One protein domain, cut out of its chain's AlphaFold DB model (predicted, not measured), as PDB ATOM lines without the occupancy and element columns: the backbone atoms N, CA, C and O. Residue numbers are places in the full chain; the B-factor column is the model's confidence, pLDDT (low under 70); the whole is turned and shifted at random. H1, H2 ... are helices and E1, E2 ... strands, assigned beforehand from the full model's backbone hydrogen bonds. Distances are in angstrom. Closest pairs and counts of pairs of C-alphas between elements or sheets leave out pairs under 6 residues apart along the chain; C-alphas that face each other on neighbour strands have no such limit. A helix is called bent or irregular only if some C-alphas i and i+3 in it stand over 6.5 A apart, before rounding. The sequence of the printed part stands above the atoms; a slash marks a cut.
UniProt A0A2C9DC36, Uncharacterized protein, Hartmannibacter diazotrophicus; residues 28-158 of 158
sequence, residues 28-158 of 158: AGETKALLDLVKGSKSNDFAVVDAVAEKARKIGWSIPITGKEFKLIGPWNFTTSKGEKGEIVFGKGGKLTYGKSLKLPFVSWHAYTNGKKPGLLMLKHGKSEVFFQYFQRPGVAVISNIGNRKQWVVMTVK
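AT A GLANCE: This is residues 28 to 158 of the 158 residues of an uncharacterized protein of Hartmannibacter diazotrophicus (UniProt A0A2C9DC36). Eight antiparallel strands curl into a small, nearly closed barrel, with H2 packed on its outside along E6 and H1 beside it grazing the wall near E7. The unnamed stretch 59 to 73 passes across one end of the barrel on its way from H2 to E1. The printed part has 131 residues; along the chain come H1, H2 and then E1 to E8, a mixed class of helices and strands. The sheet's order is E3 E2 E1 E8 E7 E6 E5 E4, and it holds two meanders, each strand the antiparallel neighbour of the one before: E1 E2 E3, and E4 E5 E6 E7 E8. The whole is compact and rounded, with a radius of gyration of the C-alphas of 13.5 A and spans of 38 by 31 by 26 A.

HOW THE PARTS SIT: Start with H1, residues 28 to 37, and go on to H2, residues 46 to 58: this helical hairpin touches through residues 52 to 56 of H2 alone, the closest C-alphas being those of Leu 37 and Val 52, 5.8 A apart, at a steep tilt of 38 degrees, opposite ways. Every O i to N i+4 pair is within hydrogen-bond range in H1, and 7 of 9 are in H2. Next find the hairpin of E1, residues 74 to 80, and E2, residues 85 to 90, where N 76 and O 88 are 2.8 A apart. E3, residues 96 to 98, is an edge strand beside E2, with N 89 and O 97 2.7 A apart. The other edge strand is E4, residues 108 to 112; its closest C-alpha to E3 is Ser 108, 5.1 A from that of Leu 96. E5, residues 120 to 125, pairs with E4 through N 110 and O 122, 2.8 A. E6, residues 128 to 137, pairs with E5 through N 132 and O 121, 2.7 A. H2 is on the sheet at a height of 10.3 A, over E6 and only just over E5, where 3 of its C-alphas fall; it runs along the strands, at 15 degrees to E6 on the local plane. E7, residues 140 to 145, pairs with E6 through N 133 and O 144, 2.8 A. H1 only grazes the sheet, with residues 31 to 35; its closest C-alpha to E7 is Leu 35, 7.0 A from Ser 144. E8, residues 152 to 157, pairs with E7 through N 141 and O 155, 2.8 A, and with E1 through N 79 and O 154, 2.8 A. It is a folded sheet, bent back on itself: E3 E2 E1 E8 E7 face E5 E4, with E6 as the hinge.

IN THESE COORDINATES: Find C-alpha 28 at (-39.308, 35.327, 18.438), where H1 begins, 14.5 A long; H2 follows, 18.9 A long. E1 begins at C-alpha 74, (-53.479, 42.399, 36.972), and runs 18.5 A; E2 runs 16.3 A, E3 6.7 A, E4 12.5 A and E5 15.8 A. E6, the longest strand, runs 28.0 A and E7 17.0 A; E8, 16.8 A, ends at C-alpha 157, (-52.553, 39.487, 29.353).

THE WHOLE: The two C-alphas farthest apart are those of Lys 100 and Lys 116, 38.2 A. The printed part has no cut, and its one long link is H2 to E1, 15 residues. The mean pLDDT of the printed part is 88.2; look for values under 70 at residues 28 to 29 and 40 to 44.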
ATOM      1  N   ALA A  28     -40.714  35.756  18.563       56.97
ATOM      2  CA  ALA A  28     -39.308  35.327  18.438       56.97
ATOM      3  C   ALA A  28     -38.392  36.399  17.803       56.97
ATOM      4  O   ALA A  28     -37.343  36.722  18.360       56.97
ATOM      5  N   GLY A  29     -38.801  36.986  16.671       59.09
ATOM      6  CA  GLY A  29     -38.018  38.006  15.961       59.09
ATOM      7  C   GLY A  29     -37.997  39.362  16.672       59.09
ATOM      8  O   GLY A  29     -36.932  39.942  16.873       59.09
ATOM      9  N   GLU A  30     -39.160  39.845  17.120       71.25
ATOM     10  CA  GLU A  30     -39.275  41.152  17.786       71.25
ATOM     11  C   GLU A  30     -38.726  41.146  19.218       71.25
ATOM     12  O   GLU A  30     -38.080  42.110  19.627       71.25
ATOM     13  N   THR A  31     -38.915  40.058  19.977       73.75
ATOM     14  CA  THR A  31     -38.296  39.928  21.309       73.75
ATOM     15  C   THR A  31     -36.783  39.881  21.162       73.75
ATOM     16  O   THR A  31     -36.092  40.550  21.919       73.75
ATOM     17  N   LYS A  32     -36.248  39.174  20.156       76.94
ATOM     18  CA  LYS A  32     -34.808  39.198  19.874       76.94
ATOM     19  C   LYS A  32     -34.322  40.616  19.560       76.94
ATOM     20  O   LYS A  32     -33.377  41.064  20.196       76.94
ATOM     21  N   ALA A  33     -35.015  41.344  18.681       79.88
ATOM     22  CA  ALA A  33     -34.673  42.731  18.366       79.88
ATOM     23  C   ALA A  33     -34.658  43.623  19.620       79.88
ATOM     24  O   ALA A  33     -33.706  44.369  19.816       79.88
ATOM     25  N   LEU A  34     -35.654  43.506  20.506       82.25
ATOM     26  CA  LEU A  34     -35.683  44.226  21.786       82.25
ATOM     27  C   LEU A  34     -34.530  43.839  22.716       82.25
ATOM     28  O   LEU A  34     -33.901  44.709  23.316       82.25
ATOM     29  N   LEU A  35     -34.252  42.544  22.854       80.94
ATOM     30  CA  LEU A  35     -33.183  42.041  23.716       80.94
ATOM     31  C   LEU A  35     -31.798  42.461  23.211       80.94
ATOM     32  O   LEU A  35     -30.925  42.741  24.032       80.94
ATOM     33  N   ASP A  36     -31.623  42.579  21.893       82.94
ATOM     34  CA  ASP A  36     -30.407  43.100  21.264       82.94
ATOM     35  C   ASP A  36     -30.207  44.602  21.555       82.94
ATOM     36  O   ASP A  36     -29.067  45.074  21.607       82.94
ATOM     37  N   LEU A  37     -31.284  45.362  21.816       79.31
ATOM     38  CA  LEU A  37     -31.179  46.761  22.258       79.31
ATOM     39  C   LEU A  37     -30.631  46.877  23.679       79.31
ATOM     40  O   LEU A  37     -29.894  47.821  23.972       79.31
ATOM     41  N   VAL A  38     -30.998  45.947  24.567       77.12
ATOM     42  CA  VAL A  38     -30.591  45.990  25.974       77.12
ATOM     43  C   VAL A  38     -29.078  45.824  26.051       77.12
ATOM     44  O   VAL A  38     -28.526  44.784  25.694       77.12
ATOM     45  N   LYS A  39     -28.376  46.839  26.556       70.31
ATOM     46  CA  LYS A  39     -26.956  46.724  26.908       70.31
ATOM     47  C   LYS A  39     -26.844  46.181  28.328       70.31
ATOM     48  O   LYS A  39     -27.561  46.624  29.217       70.31
ATOM     49  N   GLY A  40     -25.964  45.201  28.532       63.88
ATOM     50  CA  GLY A  40     -25.725  44.659  29.867       63.88
ATOM     51  C   GLY A  40     -25.107  45.742  30.746       63.88
ATOM     52  O   GLY A  40     -24.112  46.342  30.346       63.88
ATOM     53  N   SER A  41     -25.691  45.990  31.913       63.12
ATOM     54  CA  SER A  41     -25.187  46.957  32.886       63.12
ATOM     55  C   SER A  41     -25.216  46.353  34.283       63.12
ATOM     56  O   SER A  41     -26.148  45.637  34.644       63.12
ATOM     57  N   LYS A  42     -24.193  46.657  35.086       61.91
ATOM     58  CA  LYS A  42     -24.174  46.318  36.516       61.91
ATOM     59  C   LYS A  42     -24.971  47.318  37.362       61.91
ATOM     60  O   LYS A  42     -25.204  47.045  38.534       61.91
ATOM     61  N   SER A  43     -25.352  48.465  36.798       59.97
ATOM     62  CA  SER A  43     -26.014  49.558  37.512       59.97
ATOM     63  C   SER A  43     -27.442  49.788  37.015       59.97
ATOM     64  O   SER A  43     -27.753  49.621  35.836       59.97
ATOM     65  N   ASN A  44     -28.291  50.254  37.926       68.44
ATOM     66  CA  ASN A  44     -29.616  50.839  37.691       68.44
ATOM     67  C   ASN A  44     -29.540  52.232  37.022       68.44
ATOM     68  O   ASN A  44     -30.356  53.112  37.303       68.44
ATOM     69  N   ASP A  45     -28.539  52.449  36.165       72.19
ATOM     70  CA  ASP A  45     -28.259  53.736  35.539       72.19
ATOM     71  C   ASP A  45     -29.281  54.054  34.442       72.19
ATOM     72  O   ASP A  45     -29.294  53.449  33.365       72.19
ATOM     73  N   PHE A  46     -30.112  55.060  34.715       73.81
ATOM     74  CA  PHE A  46     -31.132  55.569  33.805       73.81
ATOM     75  C   PHE A  46     -30.578  56.039  32.447       73.81
ATOM     76  O   PHE A  46     -31.336  56.094  31.484       73.81
ATOM     77  N   ALA A  47     -29.288  56.380  32.328       72.56
ATOM     78  CA  ALA A  47     -28.695  56.782  31.051       72.56
ATOM     79  C   ALA A  47     -28.657  55.627  30.034       72.56
ATOM     80  O   ALA A  47     -28.918  55.835  28.849       72.56
ATOM     81  N   VAL A  48     -28.399  54.397  30.493       71.38
ATOM     82  CA  VAL A  48     -28.419  53.202  29.630       71.38
ATOM     83  C   VAL A  48     -29.844  52.908  29.154       71.38
ATOM     84  O   VAL A  48     -30.049  52.524  28.003       71.38
ATOM     85  N   VAL A  49     -30.829  53.141  30.022       77.44
ATOM     86  CA  VAL A  49     -32.259  52.911  29.765       77.44
ATOM     87  C   VAL A  49     -32.802  53.877  28.707       77.44
ATOM     88  O   VAL A  49     -33.608  53.486  27.864       77.44
ATOM     89  N   ASP A  50     -32.331  55.124  28.701       84.00
ATOM     90  CA  ASP A  50     -32.827  56.175  27.807       84.00
ATOM     91  C   ASP A  50     -32.536  55.879  26.324       84.00
ATOM     92  O   ASP A  50     -33.435  55.875  25.477       84.00
ATOM     93  N   ALA A  51     -31.295  55.485  26.020       82.62
ATOM     94  CA  ALA A  51     -30.898  55.083  24.670       82.62
ATOM     95  C   ALA A  51     -31.665  53.842  24.173       82.62
ATOM     96  O   ALA A  51     -31.956  53.708  22.981       82.62
ATOM     97  N   VAL A  52     -32.001  52.921  25.083       86.62
ATOM     98  CA  VAL A  52     -32.811  51.736  24.774       86.62
ATOM     99  C   VAL A  52     -34.260  52.134  24.495       86.62
ATOM    100  O   VAL A  52     -34.849  51.639  23.535       86.62
ATOM    101  N   ALA A  53     -34.820  53.067  25.267       88.38
ATOM    102  CA  ALA A  53     -36.187  53.552  25.093       88.38
ATOM    103  C   ALA A  53     -36.413  54.265  23.759       88.38
ATOM    104  O   ALA A  53     -37.462  54.095  23.140       88.38
ATOM    105  N   GLU A  54     -35.451  55.061  23.286       88.12
ATOM    106  CA  GLU A  54     -35.547  55.691  21.965       88.12
ATOM    107  C   GLU A  54     -35.598  54.642  20.845       88.12
ATOM    108  O   GLU A  54     -36.466  54.693  19.972       88.12
ATOM    109  N   LYS A  55     -34.711  53.642  20.895       88.38
ATOM    110  CA  LYS A  55     -34.670  52.572  19.891       88.38
ATOM    111  C   LYS A  55     -35.905  51.675  19.950       88.38
ATOM    112  O   LYS A  55     -36.457  51.343  18.906       88.38
ATOM    113  N   ALA A  56     -36.372  51.339  21.151       89.56
ATOM    114  CA  ALA A  56     -37.589  50.559  21.350       89.56
ATOM    115  C   ALA A  56     -38.819  51.277  20.774       89.56
ATOM    116  O   ALA A  56     -39.631  50.645  20.102       89.56
ATOM    117  N   ARG A  57     -38.912  52.607  20.940       90.38
ATOM    118  CA  ARG A  57     -39.991  53.419  20.352       90.38
ATOM    119  C   ARG A  57     -40.013  53.370  18.829       90.38
ATOM    120  O   ARG A  57     -41.094  53.259  18.260       90.38
ATOM    121  N   LYS A  58     -38.849  53.383  18.170       88.38
ATOM    122  CA  LYS A  58     -38.752  53.267  16.698       88.38
ATOM    123  C   LYS A  58     -39.307  51.945  16.175       88.38
ATOM    124  O   LYS A  58     -39.843  51.904  15.076       88.38
ATOM    125  N   ILE A  59     -39.222  50.891  16.982       86.56
ATOM    126  CA  ILE A  59     -39.837  49.597  16.691       86.56
ATOM    127  C   ILE A  59     -41.167  49.424  17.425       86.56
ATOM    128  O   ILE A  59     -41.559  48.300  17.669       86.56
ATOM    129  N   GLY A  60     -41.865  50.493  17.820       88.62
ATOM    130  CA  GLY A  60     -43.239  50.459  18.339       88.62
ATOM    131  C   GLY A  60     -43.417  49.988  19.788       88.62
ATOM    132  O   GLY A  60     -44.542  49.706  20.194       88.62
ATOM    133  N   TRP A  61     -42.351  49.853  20.573       92.56
ATOM    134  CA  TRP A  61     -42.419  49.499  21.994       92.56
ATOM    135  C   TRP A  61     -42.250  50.730  22.882       92.56
ATOM    136  O   TRP A  61     -41.512  51.657  22.557       92.56
ATOM    137  N   SER A  62     -42.911  50.734  24.036       92.44
ATOM    138  CA  SER A  62     -42.787  51.818  25.013       92.44
ATOM    139  C   SER A  62     -42.072  51.350  26.275       92.44
ATOM    140  O   SER A  62     -42.199  50.193  26.678       92.44
ATOM    141  N   ILE A  63     -41.329  52.263  26.897       93.06
ATOM    142  CA  ILE A  63     -40.730  52.084  28.220       93.06
ATOM    143  C   ILE A  63     -41.329  53.181  29.109       93.06
ATOM    144  O   ILE A  63     -41.164  54.355  28.770       93.06
ATOM    145  N   PRO A  64     -42.055  52.834  30.185       93.62
ATOM    146  CA  PRO A  64     -42.685  53.804  31.082       93.62
ATOM    147  C   PRO A  64     -41.689  54.787  31.694       93.62
ATOM    148  O   PRO A  64     -40.592  54.387  32.072       93.62
ATOM    149  N   ILE A  65     -42.090  56.044  31.868       93.88
ATOM    150  CA  ILE A  65     -41.308  57.080  32.562       93.88
ATOM    151  C   ILE A  65     -41.766  57.216  34.016       93.88
ATOM    152  O   ILE A  65     -40.952  57.407  34.921       93.88
ATOM    153  N   THR A  66     -43.071  57.093  34.259       92.69
ATOM    154  CA  THR A  66     -43.666  57.205  35.595       92.69
ATOM    155  C   THR A  66     -44.249  55.878  36.072       92.69
ATOM    156  O   THR A  66     -44.627  55.020  35.277       92.69
ATOM    157  N   GLY A  67     -44.394  55.708  37.391       88.56
ATOM    158  CA  GLY A  67     -44.984  54.492  37.964       88.56
ATOM    159  C   GLY A  67     -46.402  54.180  37.464       88.56
ATOM    160  O   GLY A  67     -46.760  53.013  37.343       88.56
ATOM    161  N   LYS A  68     -47.196  55.202  37.112       90.12
ATOM    162  CA  LYS A  68     -48.564  55.033  36.584       90.12
ATOM    163  C   LYS A  68     -48.590  54.470  35.161       90.12
ATOM    164  O   LYS A  68     -49.588  53.883  34.756       90.12
ATOM    165  N   GLU A  69     -47.512  54.646  34.405       94.06
ATOM    166  CA  GLU A  69     -47.399  54.146  33.035       94.06
ATOM    167  C   GLU A  69     -47.028  52.660  32.973       94.06
ATOM    168  O   GLU A  69     -47.182  52.053  31.914       94.06
ATOM    169  N   PHE A  70     -46.574  52.055  34.077       92.00
ATOM    170  CA  PHE A  70     -46.381  50.607  34.163       92.00
ATOM    171  C   PHE A  70     -47.747  49.923  34.192       92.00
ATOM    172  O   PHE A  70     -48.366  49.760  35.245       92.00
ATOM    173  N   LYS A  71     -48.220  49.481  33.025       91.06
ATOM    174  CA  LYS A  71     -49.508  48.792  32.874       91.06
ATOM    175  C   LYS A  71     -49.434  47.323  33.304       91.06
ATOM    176  O   LYS A  71     -49.945  46.466  32.605       91.06
ATOM    177  N   LEU A  72     -48.775  47.034  34.426       91.75
ATOM    178  CA  LEU A  72     -48.519  45.675  34.914       91.75
ATOM    179  C   LEU A  72     -49.621  45.135  35.816       91.75
ATOM    180  O   LEU A  72     -49.766  43.924  35.908       91.75
ATOM    181  N   ILE A  73     -50.379  45.997  36.495       94.75
ATOM    182  CA  ILE A  73     -51.385  45.561  37.470       94.75
ATOM    183  C   ILE A  73     -52.383  44.598  36.824       94.75
ATOM    184  O   ILE A  73     -53.013  44.938  35.826       94.75
ATOM    185  N   GLY A  74     -52.568  43.436  37.447       95.19
ATOM    186  CA  GLY A  74     -53.479  42.399  36.972       95.19
ATOM    187  C   GLY A  74     -52.784  41.072  36.662       95.19
ATOM    188  O   GLY A  74     -51.606  40.891  36.991       95.19
ATOM    189  N   PRO A  75     -53.539  40.109  36.107       96.44
ATOM    190  CA  PRO A  75     -53.042  38.783  35.773       96.44
ATOM    191  C   PRO A  75     -52.309  38.759  34.426       96.44
ATOM    192  O   PRO A  75     -52.741  39.364  33.448       96.44
ATOM    193  N   TRP A  76     -51.230  37.986  34.379       96.25
ATOM    194  CA  TRP A  76     -50.409  37.760  33.199       96.25
ATOM    195  C   TRP A  76     -50.059  36.286  33.068       96.25
ATOM    196  O   TRP A  76     -49.693  35.623  34.043       96.25
ATOM    197  N   ASN A  77     -50.084  35.804  31.834       95.69
ATOM    198  CA  ASN A  77     -49.337  34.619  31.448       95.69
ATOM    199  C   ASN A  77     -47.901  35.041  31.159       95.69
ATOM    200  O   ASN A  77     -47.676  36.098  30.570       95.69
ATOM    201  N   PHE A  78     -46.924  34.226  31.541       94.31
ATOM    202  CA  PHE A  78     -45.526  34.508  31.262       94.31
ATOM    203  C   PHE A  78     -44.806  33.311  30.644       94.31
ATOM    204  O   PHE A  78     -45.151  32.159  30.899       94.31
ATOM    205  N   THR A  79     -43.793  33.594  29.827       93.31
ATOM    206  CA  THR A  79     -42.859  32.615  29.261       93.31
ATOM    207  C   THR A  79     -41.426  33.082  29.511       93.31
ATOM    208  O   THR A  79     -41.079  34.210  29.157       93.31
ATOM    209  N   THR A  80     -40.598  32.246  30.139       92.56
ATOM    210  CA  THR A  80     -39.189  32.556  30.429       92.56
ATOM    211  C   THR A  80     -38.313  32.392  29.189       92.56
ATOM    212  O   THR A  80     -38.710  31.772  28.200       92.56
ATOM    213  N   SER A  81     -37.070  32.868  29.265       88.38
ATOM    214  CA  SER A  81     -36.068  32.660  28.216       88.38
ATOM    215  C   SER A  81     -35.739  31.195  27.919       88.38
ATOM    216  O   SER A  81     -35.161  30.897  26.877       88.38
ATOM    217  N   LYS A  82     -36.124  30.276  28.812       88.81
ATOM    218  CA  LYS A  82     -35.996  28.823  28.638       88.81
ATOM    219  C   LYS A  82     -37.258  28.171  28.062       88.81
ATOM    220  O   LYS A  82     -37.307  26.953  27.937       88.81
ATOM    221  N   GLY A  83     -38.286  28.958  27.742       88.12
ATOM    222  CA  GLY A  83     -39.575  28.465  27.259       88.12
ATOM    223  C   GLY A  83     -40.505  27.941  28.357       88.12
ATOM    224  O   GLY A  83     -41.560  27.392  28.047       88.12
ATOM    225  N   GLU A  84     -40.148  28.114  29.632       90.44
ATOM    226  CA  GLU A  84     -40.986  27.698  30.758       90.44
ATOM    227  C   GLU A  84     -42.169  28.658  30.896       90.44
ATOM    228  O   GLU A  84     -41.996  29.872  30.783       90.44
ATOM    229  N   LYS A  85     -43.366  28.132  31.165       93.69
ATOM    230  CA  LYS A  85     -44.599  28.925  31.220       93.69
ATOM    231  C   LYS A  85     -45.166  28.982  32.630       93.69
ATOM    232  O   LYS A  85     -45.125  27.994  33.365       93.69
ATOM    233  N   GLY A  86     -45.744  30.120  32.987       95.06
ATOM    234  CA  GLY A  86     -46.426  30.280  34.259       95.06
ATOM    235  C   GLY A  86     -47.435  31.415  34.262       95.06
ATOM    236  O   GLY A  86     -47.649  32.087  33.255       95.06
ATOM    237  N   GLU A  87     -48.056  31.617  35.419       96.75
ATOM    238  CA  GLU A  87     -48.999  32.708  35.650       96.75
ATOM    239  C   GLU A  87     -48.526  33.569  36.816       96.75
ATOM    240  O   GLU A  87     -48.097  33.051  37.853       96.75
ATOM    241  N   ILE A  88     -48.636  34.884  36.660       96.94
ATOM    242  CA  ILE A  88     -48.269  35.863  37.678       96.94
ATOM    243  C   ILE A  88     -49.319  36.972  37.738       96.94
ATOM    244  O   ILE A  88     -49.831  37.425  36.721       96.94
ATOM    245  N   VAL A  89     -49.643  37.422  38.942       97.50
ATOM    246  CA  VAL A  89     -50.527  38.555  39.201       97.50
ATOM    247  C   VAL A  89     -49.715  39.647  39.878       97.50
ATOM    248  O   VAL A  89     -49.179  39.447  40.972       97.50
ATOM    249  N   PHE A  90     -49.658  40.813  39.239       96.62
ATOM    250  CA  PHE A  90     -49.066  42.017  39.809       96.62
ATOM    251  C   PHE A  90     -50.145  42.768  40.592       96.62
ATOM    252  O   PHE A  90     -51.066  43.358  40.023       96.62
ATOM    253  N   GLY A  91     -50.054  42.717  41.918       95.06
ATOM    254  CA  GLY A  91     -50.999  43.361  42.820       95.06
ATOM    255  C   GLY A  91     -50.710  44.847  43.033       95.06
ATOM    256  O   GLY A  91     -49.568  45.307  42.926       95.06
ATOM    257  N   LYS A  92     -51.758  45.592  43.412       89.75
ATOM    258  CA  LYS A  92     -51.614  46.944  43.973       89.75
ATOM    259  C   LYS A  92     -50.738  46.873  45.231       89.75
ATOM    260  O   LYS A  92     -50.835  45.919  46.000       89.75
ATOM    261  N   GLY A  93     -49.862  47.858  45.422       88.31
ATOM    262  CA  GLY A  93     -48.899  47.867  46.534       88.31
ATOM    263  C   GLY A  93     -47.658  46.990  46.322       88.31
ATOM    264  O   GLY A  93     -46.892  46.798  47.257       88.31
ATOM    265  N   GLY A  94     -47.440  46.458  45.113       93.44
ATOM    266  CA  GLY A  94     -46.187  45.787  44.758       93.44
ATOM    267  C   GLY A  94     -46.151  44.282  45.027       93.44
ATOM    268  O   GLY A  94     -45.151  43.645  44.729       93.44
ATOM    269  N   LYS A  95     -47.208  43.660  45.562       95.81
ATOM    270  CA  LYS A  95     -47.220  42.210  45.840       95.81
ATOM    271  C   LYS A  95     -47.293  41.383  44.549       95.81
ATOM    272  O   LYS A  95     -48.103  41.689  43.677       95.81
ATOM    273  N   LEU A  96     -46.509  40.307  44.458       96.75
ATOM    274  CA  LEU A  96     -46.623  39.304  43.393       96.75
ATOM    275  C   LEU A  96     -47.329  38.049  43.908       96.75
ATOM    276  O   LEU A  96     -47.048  37.571  45.006       96.75
ATOM    277  N   THR A  97     -48.252  37.513  43.114       96.62
ATOM    278  CA  THR A  97     -48.910  36.224  43.383       96.62
ATOM    279  C   THR A  97     -48.768  35.333  42.161       96.62
ATOM    280  O   THR A  97     -48.997  35.795  41.051       96.62
ATOM    281  N   TYR A  98     -48.399  34.068  42.345       95.88
ATOM    282  CA  TYR A  98     -48.222  33.123  41.240       95.88
ATOM    283  C   TYR A  98     -49.358  32.110  41.198       95.88
ATOM    284  O   TYR A  98     -49.895  31.730  42.242       95.88
ATOM    285  N   GLY A  99     -49.685  31.650  39.991       92.56
ATOM    286  CA  GLY A  99     -50.601  30.534  39.788       92.56
ATOM    287  C   GLY A  99     -50.027  29.189  40.258       92.56
ATOM    288  O   GLY A  99     -49.009  29.108  40.950       92.56
ATOM    289  N   LYS A 100     -50.700  28.100  39.866       87.06
ATOM    290  CA  LYS A 100     -50.300  26.722  40.217       87.06
ATOM    291  C   LYS A 100     -49.114  26.187  39.395       87.06
ATOM    292  O   LYS A 100     -48.564  25.151  39.748       87.06
ATOM    293  N   SER A 101     -48.757  26.867  38.310       89.38
ATOM    294  CA  SER A 101     -47.676  26.521  37.379       89.38
ATOM    295  C   SER A 101     -46.310  27.038  37.869       89.38
ATOM    296  O   SER A 101     -46.088  27.142  39.078       89.38
ATOM    297  N   LEU A 102     -45.369  27.326  36.955       91.56
ATOM    298  CA  LEU A 102     -44.035  27.823  37.300       91.56
ATOM    299  C   LEU A 102     -44.122  29.071  38.192       91.56
ATOM    300  O   LEU A 102     -44.847  30.020  37.888       91.56
ATOM    301  N   LYS A 103     -43.320  29.091  39.260       92.06
ATOM    302  CA  LYS A 103     -43.164  30.243  40.152       92.06
ATOM    303  C   LYS A 103     -41.772  30.826  39.986       92.06
ATOM    304  O   LYS A 103     -40.779  30.117  40.138       92.06
ATOM    305  N   LEU A 104     -41.703  32.119  39.689       90.44
ATOM    306  CA  LEU A 104     -40.439  32.846  39.732       90.44
ATOM    307  C   LEU A 104     -40.099  33.174  41.195       90.44
ATOM    308  O   LEU A 104     -41.004  33.321  42.016       90.44
ATOM    309  N   PRO A 105     -38.813  33.331  41.547       92.38
ATOM    310  CA  PRO A 105     -38.397  33.542  42.934       92.38
ATOM    311  C   PRO A 105     -38.665  34.971  43.457       92.38
ATOM    312  O   PRO A 105     -38.161  35.353  44.512       92.38
ATOM    313  N   PHE A 106     -39.434  35.792  42.737       95.19
ATOM    314  CA  PHE A 106     -39.692  37.184  43.110       95.19
ATOM    315  C   PHE A 106     -40.954  37.319  43.959       95.19
ATOM    316  O   PHE A 106     -41.983  36.747  43.623       95.19
ATOM    317  N   VAL A 107     -40.909  38.122  45.019       94.69
ATOM    318  CA  VAL A 107     -42.030  38.295  45.964       94.69
ATOM    319  C   VAL A 107     -42.761  39.625  45.802       94.69
ATOM    320  O   VAL A 107     -43.952  39.723  46.102       94.69
ATOM    321  N   SER A 108     -42.063  40.649  45.313       96.38
ATOM    322  CA  SER A 108     -42.643  41.966  45.067       96.38
ATOM    323  C   SER A 108     -42.041  42.640  43.840       96.38
ATOM    324  O   SER A 108     -40.980  42.248  43.351       96.38
ATOM    325  N   TRP A 109     -42.740  43.658  43.352       96.06
ATOM    326  CA  TRP A 109     -42.359  44.490  42.226       96.06
ATOM    327  C   TRP A 109     -42.517  45.970  42.579       96.06
ATOM    328  O   TRP A 109     -43.410  46.346  43.338       96.06
ATOM    329  N   HIS A 110     -41.665  46.812  42.005       95.06
ATOM    330  CA  HIS A 110     -41.740  48.263  42.126       95.06
ATOM    331  C   HIS A 110     -41.358  48.920  40.798       95.06
ATOM    332  O   HIS A 110     -40.452  48.460  40.099       95.06
ATOM    333  N   ALA A 111     -42.035  50.015  40.456       94.12
ATOM    334  CA  ALA A 111     -41.603  50.892  39.377       94.12
ATOM    335  C   ALA A 111     -40.434  51.753  39.879       94.12
ATOM    336  O   ALA A 111     -40.620  52.625  40.728       94.12
ATOM    337  N   TYR A 112     -39.230  51.500  39.371       92.94
ATOM    338  CA  TYR A 112     -38.037  52.274  39.700       92.94
ATOM    339  C   TYR A 112     -37.897  53.422  38.700       92.94
ATOM    340  O   TYR A 112     -37.451  53.235  37.566       92.94
ATOM    341  N   THR A 113     -38.344  54.613  39.102       91.06
ATOM    342  CA  THR A 113     -38.451  55.784  38.220       91.06
ATOM    343  C   THR A 113     -38.001  57.054  38.924       91.06
ATOM    344  O   THR A 113     -38.288  57.225  40.105       91.06
ATOM    345  N   ASN A 114     -37.413  57.991  38.181       89.50
ATOM    346  CA  ASN A 114     -37.194  59.371  38.638       89.50
ATOM    347  C   ASN A 114     -38.218  60.371  38.052       89.50
ATOM    348  O   ASN A 114     -38.078  61.576  38.243       89.50
ATOM    349  N   GLY A 115     -39.204  59.877  37.289       89.12
ATOM    350  CA  GLY A 115     -40.262  60.669  36.653       89.12
ATOM    351  C   GLY A 115     -39.825  61.524  35.458       89.12
ATOM    352  O   GLY A 115     -40.667  62.189  34.865       89.12
ATOM    353  N   LYS A 116     -38.538  61.520  35.094       88.00
ATOM    354  CA  LYS A 116     -37.982  62.311  33.981       88.00
ATOM    355  C   LYS A 116     -37.390  61.449  32.872       88.00
ATOM    356  O   LYS A 116     -37.329  61.886  31.730       88.00
ATOM    357  N   LYS A 117     -36.926  60.247  33.212       88.94
ATOM    358  CA  LYS A 117     -36.301  59.294  32.294       88.94
ATOM    359  C   LYS A 117     -37.073  57.974  32.272       88.94
ATOM    360  O   LYS A 117     -37.746  57.665  33.259       88.94
ATOM    361  N   PRO A 118     -36.944  57.188  31.189       90.31
ATOM    362  CA  PRO A 118     -37.449  55.824  31.141       90.31
ATOM    363  C   PRO A 118     -37.026  55.037  32.382       90.31
ATOM    364  O   PRO A 118     -35.870  55.080  32.806       90.31
ATOM    365  N   GLY A 119     -37.995  54.373  32.993       91.38
ATOM    366  CA  GLY A 119     -37.851  53.654  34.245       91.38
ATOM    367  C   GLY A 119     -37.444  52.198  34.064       91.38
ATOM    368  O   GLY A 119     -37.409  51.647  32.962       91.38
ATOM    369  N   LEU A 120     -37.184  51.562  35.200       93.12
ATOM    370  CA  LEU A 120     -36.916  50.135  35.314       93.12
ATOM    371  C   LEU A 120     -38.026  49.468  36.123       93.12
ATOM    372  O   LEU A 120     -38.639  50.076  37.000       93.12
ATOM    373  N   LEU A 121     -38.254  48.189  35.856       94.75
ATOM    374  CA  LEU A 121     -39.003  47.336  36.764       94.75
ATOM    375  C   LEU A 121     -38.020  46.722  37.757       94.75
ATOM    376  O   LEU A 121     -37.089  46.029  37.360       94.75
ATOM    377  N   MET A 122     -38.228  46.949  39.046       94.88
ATOM    378  CA  MET A 122     -37.460  46.290  40.094       94.88
ATOM    379  C   MET A 122     -38.281  45.133  40.656       94.88
ATOM    380  O   MET A 122     -39.413  45.337  41.092       94.88
ATOM    381  N   LEU A 123     -37.715  43.927  40.669       95.44
ATOM    382  CA  LEU A 123     -38.299  42.756  41.318       95.44
ATOM    383  C   LEU A 123     -37.456  42.357  42.530       95.44
ATOM    384  O   LEU A 123     -36.227  42.315  42.459       95.44
ATOM    385  N   LYS A 124     -38.114  42.035  43.643       94.50
ATOM    386  CA  LYS A 124     -37.451  41.648  44.892       94.50
ATOM    387  C   LYS A 124     -37.380  40.133  45.031       94.50
ATOM    388  O   LYS A 124     -38.410  39.467  44.960       94.50
ATOM    389  N   HIS A 125     -36.190  39.601  45.295       90.31
ATOM    390  CA  HIS A 125     -35.942  38.197  45.628       90.31
ATOM    391  C   HIS A 125     -35.244  38.123  46.993       90.31
ATOM    392  O   HIS A 125     -34.047  38.384  47.115       90.31
ATOM    393  N   GLY A 126     -36.004  37.816  48.048       87.88
ATOM    394  CA  GLY A 126     -35.497  37.858  49.422       87.88
ATOM    395  C   GLY A 126     -35.033  39.267  49.810       87.88
ATOM    396  O   GLY A 126     -35.836  40.201  49.834       87.88
ATOM    397  N   LYS A 127     -33.739  39.421  50.112       88.75
ATOM    398  CA  LYS A 127     -33.105  40.722  50.404       88.75
ATOM    399  C   LYS A 127     -32.530  41.414  49.161       88.75
ATOM    400  O   LYS A 127     -32.079  42.546  49.271       88.75
ATOM    401  N   SER A 128     -32.545  40.750  48.008       90.50
ATOM    402  CA  SER A 128     -31.937  41.254  46.780       90.50
ATOM    403  C   SER A 128     -32.959  41.950  45.891       90.50
ATOM    404  O   SER A 128     -34.096  41.494  45.746       90.50
ATOM    405  N   GLU A 129     -32.519  43.018  45.241       92.44
ATOM    406  CA  GLU A 129     -33.271  43.741  44.219       92.44
ATOM    407  C   GLU A 129     -32.667  43.437  42.853       92.44
ATOM    408  O   GLU A 129     -31.451  43.487  42.663       92.44
ATOM    409  N   VAL A 130     -33.521  43.081  41.897       91.31
ATOM    410  CA  VAL A 130     -33.116  42.784  40.525       91.31
ATOM    411  C   VAL A 130     -33.844  43.738  39.598       91.31
ATOM    412  O   VAL A 130     -35.070  43.843  39.634       91.31
ATOM    413  N   PHE A 131     -33.083  44.435  38.764       91.94
ATOM    414  CA  PHE A 131     -33.607  45.450  37.864       91.94
ATOM    415  C   PHE A 131     -33.792  44.889  36.455       91.94
ATOM    416  O   PHE A 131     -32.930  44.200  35.904       91.94
ATOM    417  N   PHE A 132     -34.929  45.218  35.864       92.00
ATOM    418  CA  PHE A 132     -35.335  44.776  34.547       92.00
ATOM    419  C   PHE A 132     -35.676  45.975  33.679       92.00
ATOM    420  O   PHE A 132     -36.407  46.881  34.089       92.00
ATOM    421  N   GLN A 133     -35.201  45.937  32.441       91.94
ATOM    422  CA  GLN A 133     -35.756  46.767  31.393       91.94
ATOM    423  C   GLN A 133     -37.167  46.260  31.094       91.94
ATOM    424  O   GLN A 133     -37.332  45.093  30.744       91.94
ATOM    425  N   TYR A 134     -38.166  47.125  31.256       93.31
ATOM    426  CA  TYR A 134     -39.566  46.799  31.002       93.31
ATOM    427  C   TYR A 134     -40.033  47.472  29.714       93.31
ATOM    428  O   TYR A 134     -40.085  48.698  29.621       93.31
ATOM    429  N   PHE A 135     -40.354  46.649  28.724       93.56
ATOM    430  CA  PHE A 135     -40.951  47.062  27.464       93.56
ATOM    431  C   PHE A 135     -42.420  46.676  27.470       93.56
ATOM    432  O   PHE A 135     -42.763  45.556  27.847       93.56
ATOM    433  N   GLN A 136     -43.285  47.570  27.010       93.31
ATOM    434  CA  GLN A 136     -44.712  47.297  26.932       93.31
ATOM    435  C   GLN A 136     -45.336  47.774  25.624       93.31
ATOM    436  O   GLN A 136     -44.930  48.781  25.026       93.31
ATOM    437  N   ARG A 137     -46.392  47.058  25.257       90.56
ATOM    438  CA  ARG A 137     -47.381  47.358  24.224       90.56
ATOM    439  C   ARG A 137     -48.761  46.918  24.737       90.56
ATOM    440  O   ARG A 137     -48.844  46.236  25.761       90.56
ATOM    441  N   PRO A 138     -49.864  47.296  24.073       89.12
ATOM    442  CA  PRO A 138     -51.178  46.767  24.423       89.12
ATOM    443  C   PRO A 138     -51.166  45.230  24.458       89.12
ATOM    444  O   PRO A 138     -50.767  44.590  23.490       89.12
ATOM    445  N   GLY A 139     -51.555  44.641  25.592       88.62
ATOM    446  CA  GLY A 139     -51.683  43.188  25.757       88.62
ATOM    447  C   GLY A 139     -50.383  42.400  25.971       88.62
ATOM    448  O   GLY A 139     -50.458  41.223  26.320       88.62
ATOM    449  N   VAL A 140     -49.205  43.012  25.792       92.12
ATOM    450  CA  VAL A 140     -47.909  42.313  25.830       92.12
ATOM    451  C   VAL A 140     -46.843  43.153  26.528       92.12
ATOM    452  O   VAL A 140     -46.699  44.350  26.277       92.12
ATOM    453  N   ALA A 141     -46.037  42.501  27.356       94.25
ATOM    454  CA  ALA A 141     -44.853  43.078  27.964       94.25
ATOM    455  C   ALA A 141     -43.642  42.148  27.839       94.25
ATOM    456  O   ALA A 141     -43.771  40.928  27.808       94.25
ATOM    457  N   VAL A 142     -42.448  42.730  27.804       93.69
ATOM    458  CA  VAL A 142     -41.178  42.006  27.865       93.69
ATOM    459  C   VAL A 142     -40.347  42.610  28.982       93.69
ATOM    460  O   VAL A 142     -40.130  43.821  29.014       93.69
ATOM    461  N   ILE A 143     -39.867  41.768  29.894       93.25
ATOM    462  CA  ILE A 143     -38.896  42.161  30.915       93.25
ATOM    463  C   ILE A 143     -37.562  41.485  30.636       93.25
ATOM    464  O   ILE A 143     -37.500  40.274  30.436       93.25
ATOM    465  N   SER A 144     -36.486  42.264  30.627       91.44
ATOM    466  CA  SER A 144     -35.124  41.770  30.408       91.44
ATOM    467  C   SER A 144     -34.223  42.199  31.553       91.44
ATOM    468  O   SER A 144     -34.172  43.383  31.885       91.44
ATOM    469  N   ASN A 145     -33.540  41.247  32.188       90.19
ATOM    470  CA  ASN A 145     -32.654  41.533  33.310       90.19
ATOM    471  C   ASN A 145     -31.438  42.330  32.813       90.19
ATOM    472  O   ASN A 145     -30.664  41.845  31.983       90.19
ATOM    473  N   ILE A 146     -31.242  43.537  33.349       86.00
ATOM    474  CA  ILE A 146     -30.165  44.429  32.897       86.00
ATOM    475  C   ILE A 146     -28.773  43.883  33.245       86.00
ATOM    476  O   ILE A 146     -27.827  44.078  32.482       86.00
ATOM    477  N   GLY A 147     -28.660  43.144  34.354       83.50
ATOM    478  CA  GLY A 147     -27.419  42.511  34.801       83.50
ATOM    479  C   GLY A 147     -27.135  41.173  34.117       83.50
ATOM    480  O   GLY A 147     -25.980  40.761  34.023       83.50
ATOM    481  N   ASN A 148     -28.165  40.495  33.600       85.75
ATOM    482  CA  ASN A 148     -28.025  39.234  32.874       85.75
ATOM    483  C   ASN A 148     -29.032  39.127  31.722       85.75
ATOM    484  O   ASN A 148     -30.099  38.538  31.861       85.75
ATOM    485  N   ARG A 149     -28.639  39.603  30.540       78.88
ATOM    486  CA  ARG A 149     -29.503  39.669  29.345       78.88
ATOM    487  C   ARG A 149     -30.020  38.322  28.829       78.88
ATOM    488  O   ARG A 149     -30.940  38.286  28.021       78.88
ATOM    489  N   LYS A 150     -29.441  37.203  29.280       83.69
ATOM    490  CA  LYS A 150     -29.948  35.856  28.969       83.69
ATOM    491  C   LYS A 150     -31.199  35.505  29.784       83.69
ATOM    492  O   LYS A 150     -31.867  34.517  29.489       83.69
ATOM    493  N   GLN A 151     -31.506  36.289  30.815       88.50
ATOM    494  CA  GLN A 151     -32.708  36.168  31.626       88.50
ATOM    495  C   GLN A 151     -33.720  37.219  31.187       88.50
ATOM    496  O   GLN A 151     -33.572  38.411  31.453       88.50
ATOM    497  N   TRP A 152     -34.768  36.751  30.530       91.88
ATOM    498  CA  TRP A 152     -35.887  37.574  30.110       91.88
ATOM    499  C   TRP A 152     -37.184  36.792  30.251       91.88
ATOM    500  O   TRP A 152     -37.183  35.561  30.348       91.88
ATOM    501  N   VAL A 153     -38.289  37.525  30.292       92.88
ATOM    502  CA  VAL A 153     -39.636  36.974  30.368       92.88
ATOM    503  C   VAL A 153     -40.529  37.769  29.426       92.88
ATOM    504  O   VAL A 153     -40.540  38.999  29.458       92.88
ATOM    505  N   VAL A 154     -41.283  37.059  28.595       93.81
ATOM    506  CA  VAL A 154     -42.391  37.623  27.819       93.81
ATOM    507  C   VAL A 154     -43.663  37.406  28.621       93.81
ATOM    508  O   VAL A 154     -43.884  36.312  29.134       93.81
ATOM    509  N   MET A 155     -44.490  38.435  28.733       94.31
ATOM    510  CA  MET A 155     -45.761  38.404  29.441       94.31
ATOM    511  C   MET A 155     -46.883  38.815  28.495       94.31
ATOM    512  O   MET A 155     -46.753  39.791  27.758       94.31
ATOM    513  N   THR A 156     -47.996  38.095  28.531       93.81
ATOM    514  CA  THR A 156     -49.222  38.443  27.808       93.81
ATOM    515  C   THR A 156     -50.386  38.503  28.781       93.81
ATOM    516  O   THR A 156     -50.421  37.733  29.746       93.81
ATOM    517  N   VAL A 157     -51.332  39.405  28.539       90.75
ATOM    518  CA  VAL A 157     -52.553  39.487  29.353       90.75
ATOM    519  C   VAL A 157     -53.252  38.122  29.354       90.75
ATOM    520  O   VAL A 157     -53.223  37.407  28.346       90.75
ATOM    521  N   LYS A 158     -53.770  37.732  30.522       81.81
ATOM    522  CA  LYS A 158     -54.533  36.494  30.698       81.81
ATOM    523  C   LYS A 158     -55.977  36.664  30.246       81.81
ATOM    524  O   LYS A 158     -56.548  37.738  30.533       81.81
TER     525      LYS A 158